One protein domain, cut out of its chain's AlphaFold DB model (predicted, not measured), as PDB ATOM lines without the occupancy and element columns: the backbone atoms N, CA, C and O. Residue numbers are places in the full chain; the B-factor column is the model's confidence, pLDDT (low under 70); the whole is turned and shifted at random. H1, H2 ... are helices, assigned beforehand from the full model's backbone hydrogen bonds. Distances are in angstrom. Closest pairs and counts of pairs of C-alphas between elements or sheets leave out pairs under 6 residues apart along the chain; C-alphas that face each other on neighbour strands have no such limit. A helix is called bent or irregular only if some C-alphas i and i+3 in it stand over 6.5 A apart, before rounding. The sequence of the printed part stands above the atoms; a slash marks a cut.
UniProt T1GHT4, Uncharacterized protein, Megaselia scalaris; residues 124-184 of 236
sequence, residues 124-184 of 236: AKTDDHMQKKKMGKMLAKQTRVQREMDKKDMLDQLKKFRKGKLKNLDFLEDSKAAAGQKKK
ATOM      1  N   ALA A 124     120.739  37.759  53.012       94.94
ATOM      2  CA  ALA A 124     119.788  37.003  52.183       94.94
ATOM      3  C   ALA A 124     118.444  36.661  52.876       94.94
ATOM      4  O   ALA A 124     117.505  36.190  52.236       94.94
ATOM      5  N   LYS A 125     118.357  36.812  54.205       95.56
ATOM      6  CA  LYS A 125     117.143  36.630  55.011       95.56
ATOM      7  C   LYS A 125     117.067  37.745  56.046       95.56
ATOM      8  O   LYS A 125     118.074  38.049  56.673       95.56
ATOM      9  N   THR A 126     115.860  38.254  56.280       96.50
ATOM     10  CA  THR A 126     115.607  39.285  57.292       96.50
ATOM     11  C   THR A 126     115.815  38.768  58.716       96.50
ATOM     12  O   THR A 126     115.548  37.595  59.020       96.50
ATOM     13  N   ASP A 127     116.239  39.660  59.610       94.69
ATOM     14  CA  ASP A 127     116.499  39.322  61.012       94.69
ATOM     15  C   ASP A 127     115.234  38.869  61.740       94.69
ATOM     16  O   ASP A 127     115.262  37.846  62.424       94.69
ATOM     17  N   ASP A 128     114.092  39.517  61.501       95.50
ATOM     18  CA  ASP A 128     112.791  39.111  62.051       95.50
ATOM     19  C   ASP A 128     112.449  37.647  61.739       95.50
ATOM     20  O   ASP A 128     111.925  36.902  62.578       95.50
ATOM     21  N   HIS A 129     112.740  37.201  60.515       95.06
ATOM     22  CA  HIS A 129     112.526  35.814  60.110       95.06
ATOM     23  C   HIS A 129     113.464  34.863  60.852       95.06
ATOM     24  O   HIS A 129     113.050  33.795  61.316       95.06
ATOM     25  N   MET A 130     114.733  35.244  60.992       96.00
ATOM     26  CA  MET A 130     115.736  34.437  61.681       96.00
ATOM     27  C   MET A 130     115.503  34.377  63.192       96.00
ATOM     28  O   MET A 130     115.650  33.301  63.778       96.00
ATOM     29  N   GLN A 131     115.033  35.459  63.811       95.06
ATOM     30  CA  GLN A 131     114.597  35.485  65.206       95.06
ATOM     31  C   GLN A 131     113.422  34.529  65.427       95.06
ATOM     32  O   GLN A 131     113.491  33.671  66.309       95.06
ATOM     33  N   LYS A 132     112.392  34.561  64.567       96.06
ATOM     34  CA  LYS A 132     111.268  33.605  64.626       96.06
ATOM     35  C   LYS A 132     111.744  32.156  64.513       96.06
ATOM     36  O   LYS A 132     111.319  31.304  65.296       96.06
ATOM     37  N   LYS A 133     112.666  31.862  63.589       96.00
ATOM     38  CA  LYS A 133     113.260  30.522  63.443       96.00
ATOM     39  C   LYS A 133     114.065  30.098  64.669       96.00
ATOM     40  O   LYS A 133     113.930  28.958  65.113       96.00
ATOM     41  N   LYS A 134     114.882  30.995  65.225       95.75
ATOM     42  CA  LYS A 134     115.701  30.737  66.416       95.75
ATOM     43  C   LYS A 134     114.816  30.447  67.626       95.75
ATOM     44  O   LYS A 134     115.003  29.417  68.272       95.75
ATOM     45  N   MET A 135     113.812  31.287  67.868       95.31
ATOM     46  CA  MET A 135     112.842  31.099  68.949       95.31
ATOM     47  C   MET A 135     112.043  29.807  68.770       95.31
ATOM     48  O   MET A 135     111.935  29.020  69.709       95.31
ATOM     49  N   GLY A 136     111.572  29.518  67.553       95.56
ATOM     50  CA  GLY A 136     110.878  28.267  67.243       95.56
ATOM     51  C   GLY A 136     111.741  27.027  67.502       95.56
ATOM     52  O   GLY A 136     111.279  26.068  68.119       95.56
ATOM     53  N   LYS A 137     113.018  27.055  67.094       95.81
ATOM     54  CA  LYS A 137     113.963  25.949  67.317       95.81
ATOM     55  C   LYS A 137     114.306  25.772  68.798       95.81
ATOM     56  O   LYS A 137     114.348  24.635  69.269       95.81
ATOM     57  N   MET A 138     114.526  26.864  69.537       95.12
ATOM     58  CA  MET A 138     114.779  26.806  70.983       95.12
ATOM     59  C   MET A 138     113.578  26.238  71.736       95.12
ATOM     60  O   MET A 138     113.739  25.284  72.496       95.12
ATOM     61  N   LEU A 139     112.372  26.735  71.455       95.81
ATOM     62  CA  LEU A 139     111.145  26.245  72.082       95.81
ATOM     63  C   LEU A 139     110.890  24.765  71.756       95.81
ATOM     64  O   LEU A 139     110.552  23.979  72.639       95.81
ATOM     65  N   ALA A 140     111.101  24.342  70.506       94.75
ATOM     66  CA  ALA A 140     110.988  22.935  70.119       94.75
ATOM     67  C   ALA A 140     111.990  22.040  70.874       94.75
ATOM     68  O   ALA A 140     111.638  20.944  71.315       94.75
ATOM     69  N   LYS A 141     113.228  22.510  71.075       94.12
ATOM     70  CA  LYS A 141     114.237  21.787  71.862       94.12
ATOM     71  C   LYS A 141     113.826  21.689  73.333       94.12
ATOM     72  O   LYS A 141     113.857  20.591  73.883       94.12
ATOM     73  N   GLN A 142     113.401  22.795  73.941       93.75
ATOM     74  CA  GLN A 142     112.990  22.836  75.346       93.75
ATOM     75  C   GLN A 142     111.768  21.949  75.604       93.75
ATOM     76  O   GLN A 142     111.784  21.123  76.508       93.75
ATOM     77  N   THR A 143     110.742  22.039  74.756       94.25
ATOM     78  CA  THR A 143     109.543  21.193  74.865       94.25
ATOM     79  C   THR A 143     109.850  19.708  74.677       94.25
ATOM     80  O   THR A 143     109.226  18.877  75.333       94.25
ATOM     81  N   ARG A 144     110.812  19.341  73.815       92.94
ATOM     82  CA  ARG A 144     111.261  17.946  73.683       92.94
ATOM     83  C   ARG A 144     111.928  17.449  74.964       92.94
ATOM     84  O   ARG A 144     111.561  16.380  75.436       92.94
ATOM     85  N   VAL A 145     112.853  18.230  75.522       94.19
ATOM     86  CA  VAL A 145     113.546  17.886  76.774       94.19
ATOM     87  C   VAL A 145     112.551  17.771  77.926       94.19
ATOM     88  O   VAL A 145     112.565  16.762  78.621       94.19
ATOM     89  N   GLN A 146     111.628  18.728  78.069       92.75
ATOM     90  CA  GLN A 146     110.606  18.687  79.116       92.75
ATOM     91  C   GLN A 146     109.757  17.415  79.019       92.75
ATOM     92  O   GLN A 146     109.631  16.684  79.989       92.75
ATOM     93  N   ARG A 147     109.272  17.067  77.820       92.25
ATOM     94  CA  ARG A 147     108.495  15.834  77.613       92.25
ATOM     95  C   ARG A 147     109.281  14.566  77.931       92.25
ATOM     96  O   ARG A 147     108.680  13.568  78.313       92.25
ATOM     97  N   GLU A 148     110.585  14.547  77.680       91.75
ATOM     98  CA  GLU A 148     111.439  13.405  78.020       91.75
ATOM     99  C   GLU A 148     111.639  13.290  79.535       91.75
ATOM    100  O   GLU A 148     111.604  12.173  80.050       91.75
ATOM    101  N   MET A 149     111.786  14.417  80.237       92.50
ATOM    102  CA  MET A 149     111.857  14.473  81.702       92.50
ATOM    103  C   MET A 149     110.532  14.044  82.338       92.50
ATOM    104  O   MET A 149     110.516  13.063  83.074       92.50
ATOM    105  N   ASP A 150     109.410  14.649  81.936       89.94
ATOM    106  CA  ASP A 150     108.075  14.325  82.456       89.94
ATOM    107  C   ASP A 150     107.743  12.832  82.285       89.94
ATOM    108  O   ASP A 150     107.156  12.196  83.159       89.94
ATOM    109  N   LYS A 151     108.140  12.234  81.149       90.94
ATOM    110  CA  LYS A 151     107.971  10.793  80.898       90.94
ATOM    111  C   LYS A 151     108.821   9.935  81.829       90.94
ATOM    112  O   LYS A 151     108.354   8.881  82.255       90.94
ATOM    113  N   LYS A 152     110.066  10.329  82.101       91.75
ATOM    114  CA  LYS A 152     110.940   9.601  83.032       91.75
ATOM    115  C   LYS A 152     110.381   9.668  84.449       91.75
ATOM    116  O   LYS A 152     110.238   8.622  85.076       91.75
ATOM    117  N   ASP A 153     109.970  10.855  84.883       89.50
ATOM    118  CA  ASP A 153     109.398  11.076  86.210       89.50
ATOM    119  C   ASP A 153     108.100  10.278  86.393       89.50
ATOM    120  O   ASP A 153     107.953   9.552  87.379       89.50
ATOM    121  N   MET A 154     107.211  10.296  85.389       86.56
ATOM    122  CA  MET A 154     106.013   9.450  85.334       86.56
ATOM    123  C   MET A 154     106.359   7.963  85.496       86.56
ATOM    124  O   MET A 154     105.763   7.261  86.315       86.56
ATOM    125  N   LEU A 155     107.309   7.454  84.704       88.06
ATOM    126  CA  LEU A 155     107.682   6.037  84.734       88.06
ATOM    127  C   LEU A 155     108.277   5.632  86.084       88.06
ATOM    128  O   LEU A 155     108.009   4.531  86.569       88.06
ATOM    129  N   ASP A 156     109.066   6.502  86.704       88.62
ATOM    130  CA  ASP A 156     109.665   6.227  88.004       88.62
ATOM    131  C   ASP A 156     108.640   6.288  89.141       88.62
ATOM    132  O   ASP A 156     108.695   5.455  90.052       88.62
ATOM    133  N   GLN A 157     107.647   7.175  89.062       85.38
ATOM    134  CA  GLN A 157     106.492   7.159  89.963       85.38
ATOM    135  C   GLN A 157     105.669   5.871  89.811       85.38
ATOM    136  O   GLN A 157     105.387   5.214  90.815       85.38
ATOM    137  N   LEU A 158     105.376   5.434  88.579       83.88
ATOM    138  CA  LEU A 158     104.694   4.157  88.318       83.88
ATOM    139  C   LEU A 158     105.465   2.964  88.908       83.88
ATOM    140  O   LEU A 158     104.871   2.082  89.530       83.88
ATOM    141  N   LYS A 159     106.797   2.929  88.761       87.38
ATOM    142  CA  LYS A 159     107.638   1.876  89.360       87.38
ATOM    143  C   LYS A 159     107.591   1.897  90.889       87.38
ATOM    144  O   LYS A 159     107.587   0.827  91.498       87.38
ATOM    145  N   LYS A 160     107.583   3.080  91.514       85.81
ATOM    146  CA  LYS A 160     107.476   3.238  92.978       85.81
ATOM    147  C   LYS A 160     106.105   2.789  93.492       85.81
ATOM    148  O   LYS A 160     106.057   2.083  94.498       85.81
ATOM    149  N   PHE A 161     105.031   3.116  92.771       82.88
ATOM    150  CA  PHE A 161     103.673   2.644  93.057       82.88
ATOM    151  C   PHE A 161     103.568   1.117  92.948       82.88
ATOM    152  O   PHE A 161     103.140   0.463  93.891       82.88
ATOM    153  N   ARG A 162     104.083   0.515  91.863       82.12
ATOM    154  CA  ARG A 162     104.103  -0.954  91.687       82.12
ATOM    155  C   ARG A 162     104.866  -1.687  92.796       82.12
ATOM    156  O   ARG A 162     104.572  -2.837  93.085       82.12
ATOM    157  N   LYS A 163     105.857  -1.033  93.406       87.19
ATOM    158  CA  LYS A 163     106.633  -1.560  94.542       87.19
ATOM    159  C   LYS A 163     105.975  -1.291  95.906       87.19
ATOM    160  O   LYS A 163     106.623  -1.507  96.923       87.19
ATOM    161  N   GLY A 164     104.745  -0.769  95.941       77.38
ATOM    162  CA  GLY A 164     103.992  -0.503  97.171       77.38
ATOM    163  C   GLY A 164     104.522   0.659  98.020       77.38
ATOM    164  O   GLY A 164     104.074   0.839  99.148       77.38
ATOM    165  N   LYS A 165     105.474   1.457  97.508       72.75
ATOM    166  CA  LYS A 165     106.077   2.584  98.250       72.75
ATOM    167  C   LYS A 165     105.226   3.859  98.220       72.75
ATOM    168  O   LYS A 165     105.456   4.759  99.016       72.75
ATOM    169  N   LEU A 166     104.271   3.946  97.295       62.69
ATOM    170  CA  LEU A 166     103.301   5.036  97.175       62.69
ATOM    171  C   LEU A 166     101.898   4.427  97.243       62.69
ATOM    172  O   LEU A 166     101.635   3.457  96.537       62.69
ATOM    173  N   LYS A 167     101.024   4.981  98.092       63.38
ATOM    174  CA  LYS A 167      99.645   4.496  98.297       63.38
ATOM    175  C   LYS A 167      98.598   5.267  97.479       63.38
ATOM    176  O   LYS A 167      97.544   4.714  97.192       63.38
ATOM    177  N   ASN A 168      98.910   6.495  97.050       61.19
ATOM    178  CA  ASN A 168      97.955   7.399  96.401       61.19
ATOM    179  C   ASN A 168      98.306   7.620  94.922       61.19
ATOM    180  O   ASN A 168      99.478   7.740  94.561       61.19
ATOM    181  N   LEU A 169      97.274   7.675  94.076       62.12
ATOM    182  CA  LEU A 169      97.361   7.773  92.616       62.12
ATOM    183  C   LEU A 169      97.153   9.217  92.100       62.12
ATOM    184  O   LEU A 169      96.721   9.400  90.963       62.12
ATOM    185  N   ASP A 170      97.458  10.235  92.912       65.94
ATOM    186  CA  ASP A 170      97.177  11.659  92.617       65.94
ATOM    187  C   ASP A 170      97.833  12.172  91.329       65.94
ATOM    188  O   ASP A 170      97.302  13.044  90.647       65.94
ATOM    189  N   PHE A 171      98.949  11.574  90.913       65.44
ATOM    190  CA  PHE A 171      99.626  11.939  89.667       65.44
ATOM    191  C   PHE A 171      98.749  11.749  88.406       65.44
ATOM    192  O   PHE A 171      98.964  12.397  87.378       65.44
ATOM    193  N   LEU A 172      97.743  10.866  88.451       59.75
ATOM    194  CA  LEU A 172      96.874  10.592  87.304       59.75
ATOM    195  C   LEU A 172      95.708  11.591  87.172       59.75
ATOM    196  O   LEU A 172      95.177  11.742  86.065       59.75
ATOM    197  N   GLU A 173      95.317  12.284  88.245       60.38
ATOM    198  CA  GLU A 173      94.205  13.247  88.224       60.38
ATOM    199  C   GLU A 173      94.563  14.552  87.500       60.38
ATOM    200  O   GLU A 173      93.774  15.019  86.672       60.38
ATOM    201  N   ASP A 174      95.790  15.056  87.650       59.12
ATOM    202  CA  ASP A 174      96.265  16.236  86.909       59.12
ATOM    203  C   ASP A 174      96.280  16.005  85.385       59.12
ATOM    204  O   ASP A 174      95.975  16.898  84.583       59.12
ATOM    205  N   SER A 175      96.524  14.764  84.946       56.00
ATOM    206  CA  SER A 175      96.440  14.399  83.524       56.00
ATOM    207  C   SER A 175      94.997  14.404  82.988       56.00
ATOM    208  O   SER A 175      94.755  14.745  81.821       56.00
ATOM    209  N   LYS A 176      94.010  14.084  83.838       54.53
ATOM    210  CA  LYS A 176      92.580  14.163  83.501       54.53
ATOM    211  C   LYS A 176      92.080  15.610  83.512       54.53
ATOM    212  O   LYS A 176      91.254  15.954  82.664       54.53
ATOM    213  N   ALA A 177      92.635  16.485  84.352       54.66
ATOM    214  CA  ALA A 177      92.370  17.926  84.289       54.66
ATOM    215  C   ALA A 177      92.832  18.537  82.945       54.66
ATOM    216  O   ALA A 177      92.101  19.316  82.324       54.66
ATOM    217  N   ALA A 178      93.973  18.091  82.400       53.50
ATOM    218  CA  ALA A 178      94.427  18.467  81.056       53.50
ATOM    219  C   ALA A 178      93.501  17.955  79.925       53.50
ATOM    220  O   ALA A 178      93.366  18.606  78.883       53.50
ATOM    221  N   ALA A 179      92.778  16.845  80.126       51.41
ATOM    222  CA  ALA A 179      91.725  16.401  79.204       51.41
ATOM    223  C   ALA A 179      90.528  17.375  79.159       51.41
ATOM    224  O   ALA A 179      89.836  17.456  78.140       51.41
ATOM    225  N   GLY A 180      90.336  18.204  80.190       53.88
ATOM    226  CA  GLY A 180      89.402  19.332  80.174       53.88
ATOM    227  C   GLY A 180      89.711  20.367  79.082       53.88
ATOM    228  O   GLY A 180      88.789  20.955  78.512       53.88
ATOM    229  N   GLN A 181      90.979  20.532  78.678       53.44
ATOM    230  CA  GLN A 181      91.339  21.402  77.550       53.44
ATOM    231  C   GLN A 181      90.935  20.825  76.180       53.44
ATOM    232  O   GLN A 181      90.637  21.602  75.265       53.44
ATOM    233  N   LYS A 182      90.804  19.493  76.034       51.75
ATOM    234  CA  LYS A 182      90.277  18.871  74.800       51.75
ATOM    235  C   LYS A 182      88.828  19.287  74.513       51.75
ATOM    236  O   LYS A 182      88.459  19.405  73.342       51.75
ATOM    237  N   LYS A 183      88.025  19.622  75.537       54.38
ATOM    238  CA  LYS A 183      86.651  20.135  75.346       54.38
ATOM    239  C   LYS A 183      86.615  21.467  74.575       54.38
ATOM    240  O   LYS A 183      85.722  21.661  73.750       54.38
ATOM    241  N   LYS A 184      87.596  22.367  74.755       56.44
ATOM    242  CA  LYS A 184      87.666  23.647  74.009       56.44
ATOM    243  C   LYS A 184      88.058  23.454  72.540       56.44
ATOM    244  O   LYS A 184      87.534  24.150  71.666       56.44
TER     245      LYS A 184
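This is residues 124 to 184 of the 236 residues of an uncharacterized protein of Megaselia scalaris (UniProt T1GHT4). One long helix, H1, makes the longest axis, and from its far end a short link turns the chain back into a shorter helix, H2, which slants away from it, so that the two form a lopsided, open V. No part fills the space between the two arms, and most of each helix sticks out: residues 127 to 153 of H1 and 173 to 184 of H2 stand free. The printed part has 61 residues, with two named helices in the order H1, H2, and no named strand; its class is all helix. It is extended, with a radius of gyration of the C-alphas of 18.4 A, and spans 60 by 28 by 9 A.

H1, residues 127 to 162, and H2, residues 171 to 184, are only just apart, their closest C-alphas being 8.1 A from each other. The link between them, of 8 residues, is short but not tight. In H1 every O i to N i+4 pair is within hydrogen-bond range; in H2 5 of 10 are, beside 10 of 11 O i to N i+3 pairs.

H1 runs 52.1 A from C-alpha 127 at (116.499, 39.322, 61.012) to C-alpha 162 at (104.103, -0.954, 91.687). H2 measures 22.9 A from Phe 171 to Lys 184, whose C-alpha is at (87.666, 23.647, 74.009). H2 is neither bent nor irregular, but only just: C-alphas 171 and 174 are 6.1 A apart.

The two C-alphas farthest apart, those of Ala 124 and Gly 164, are 60.7 A from each other. The first and last printed C-alphas, of Ala 124 and Lys 184, are 41.1 A apart. The printed part has no cut and no long link. Mean pLDDT of the printed part is 80.9; it is 92 in H1 and 56 in H2, and residues 166 to 184 are under 70.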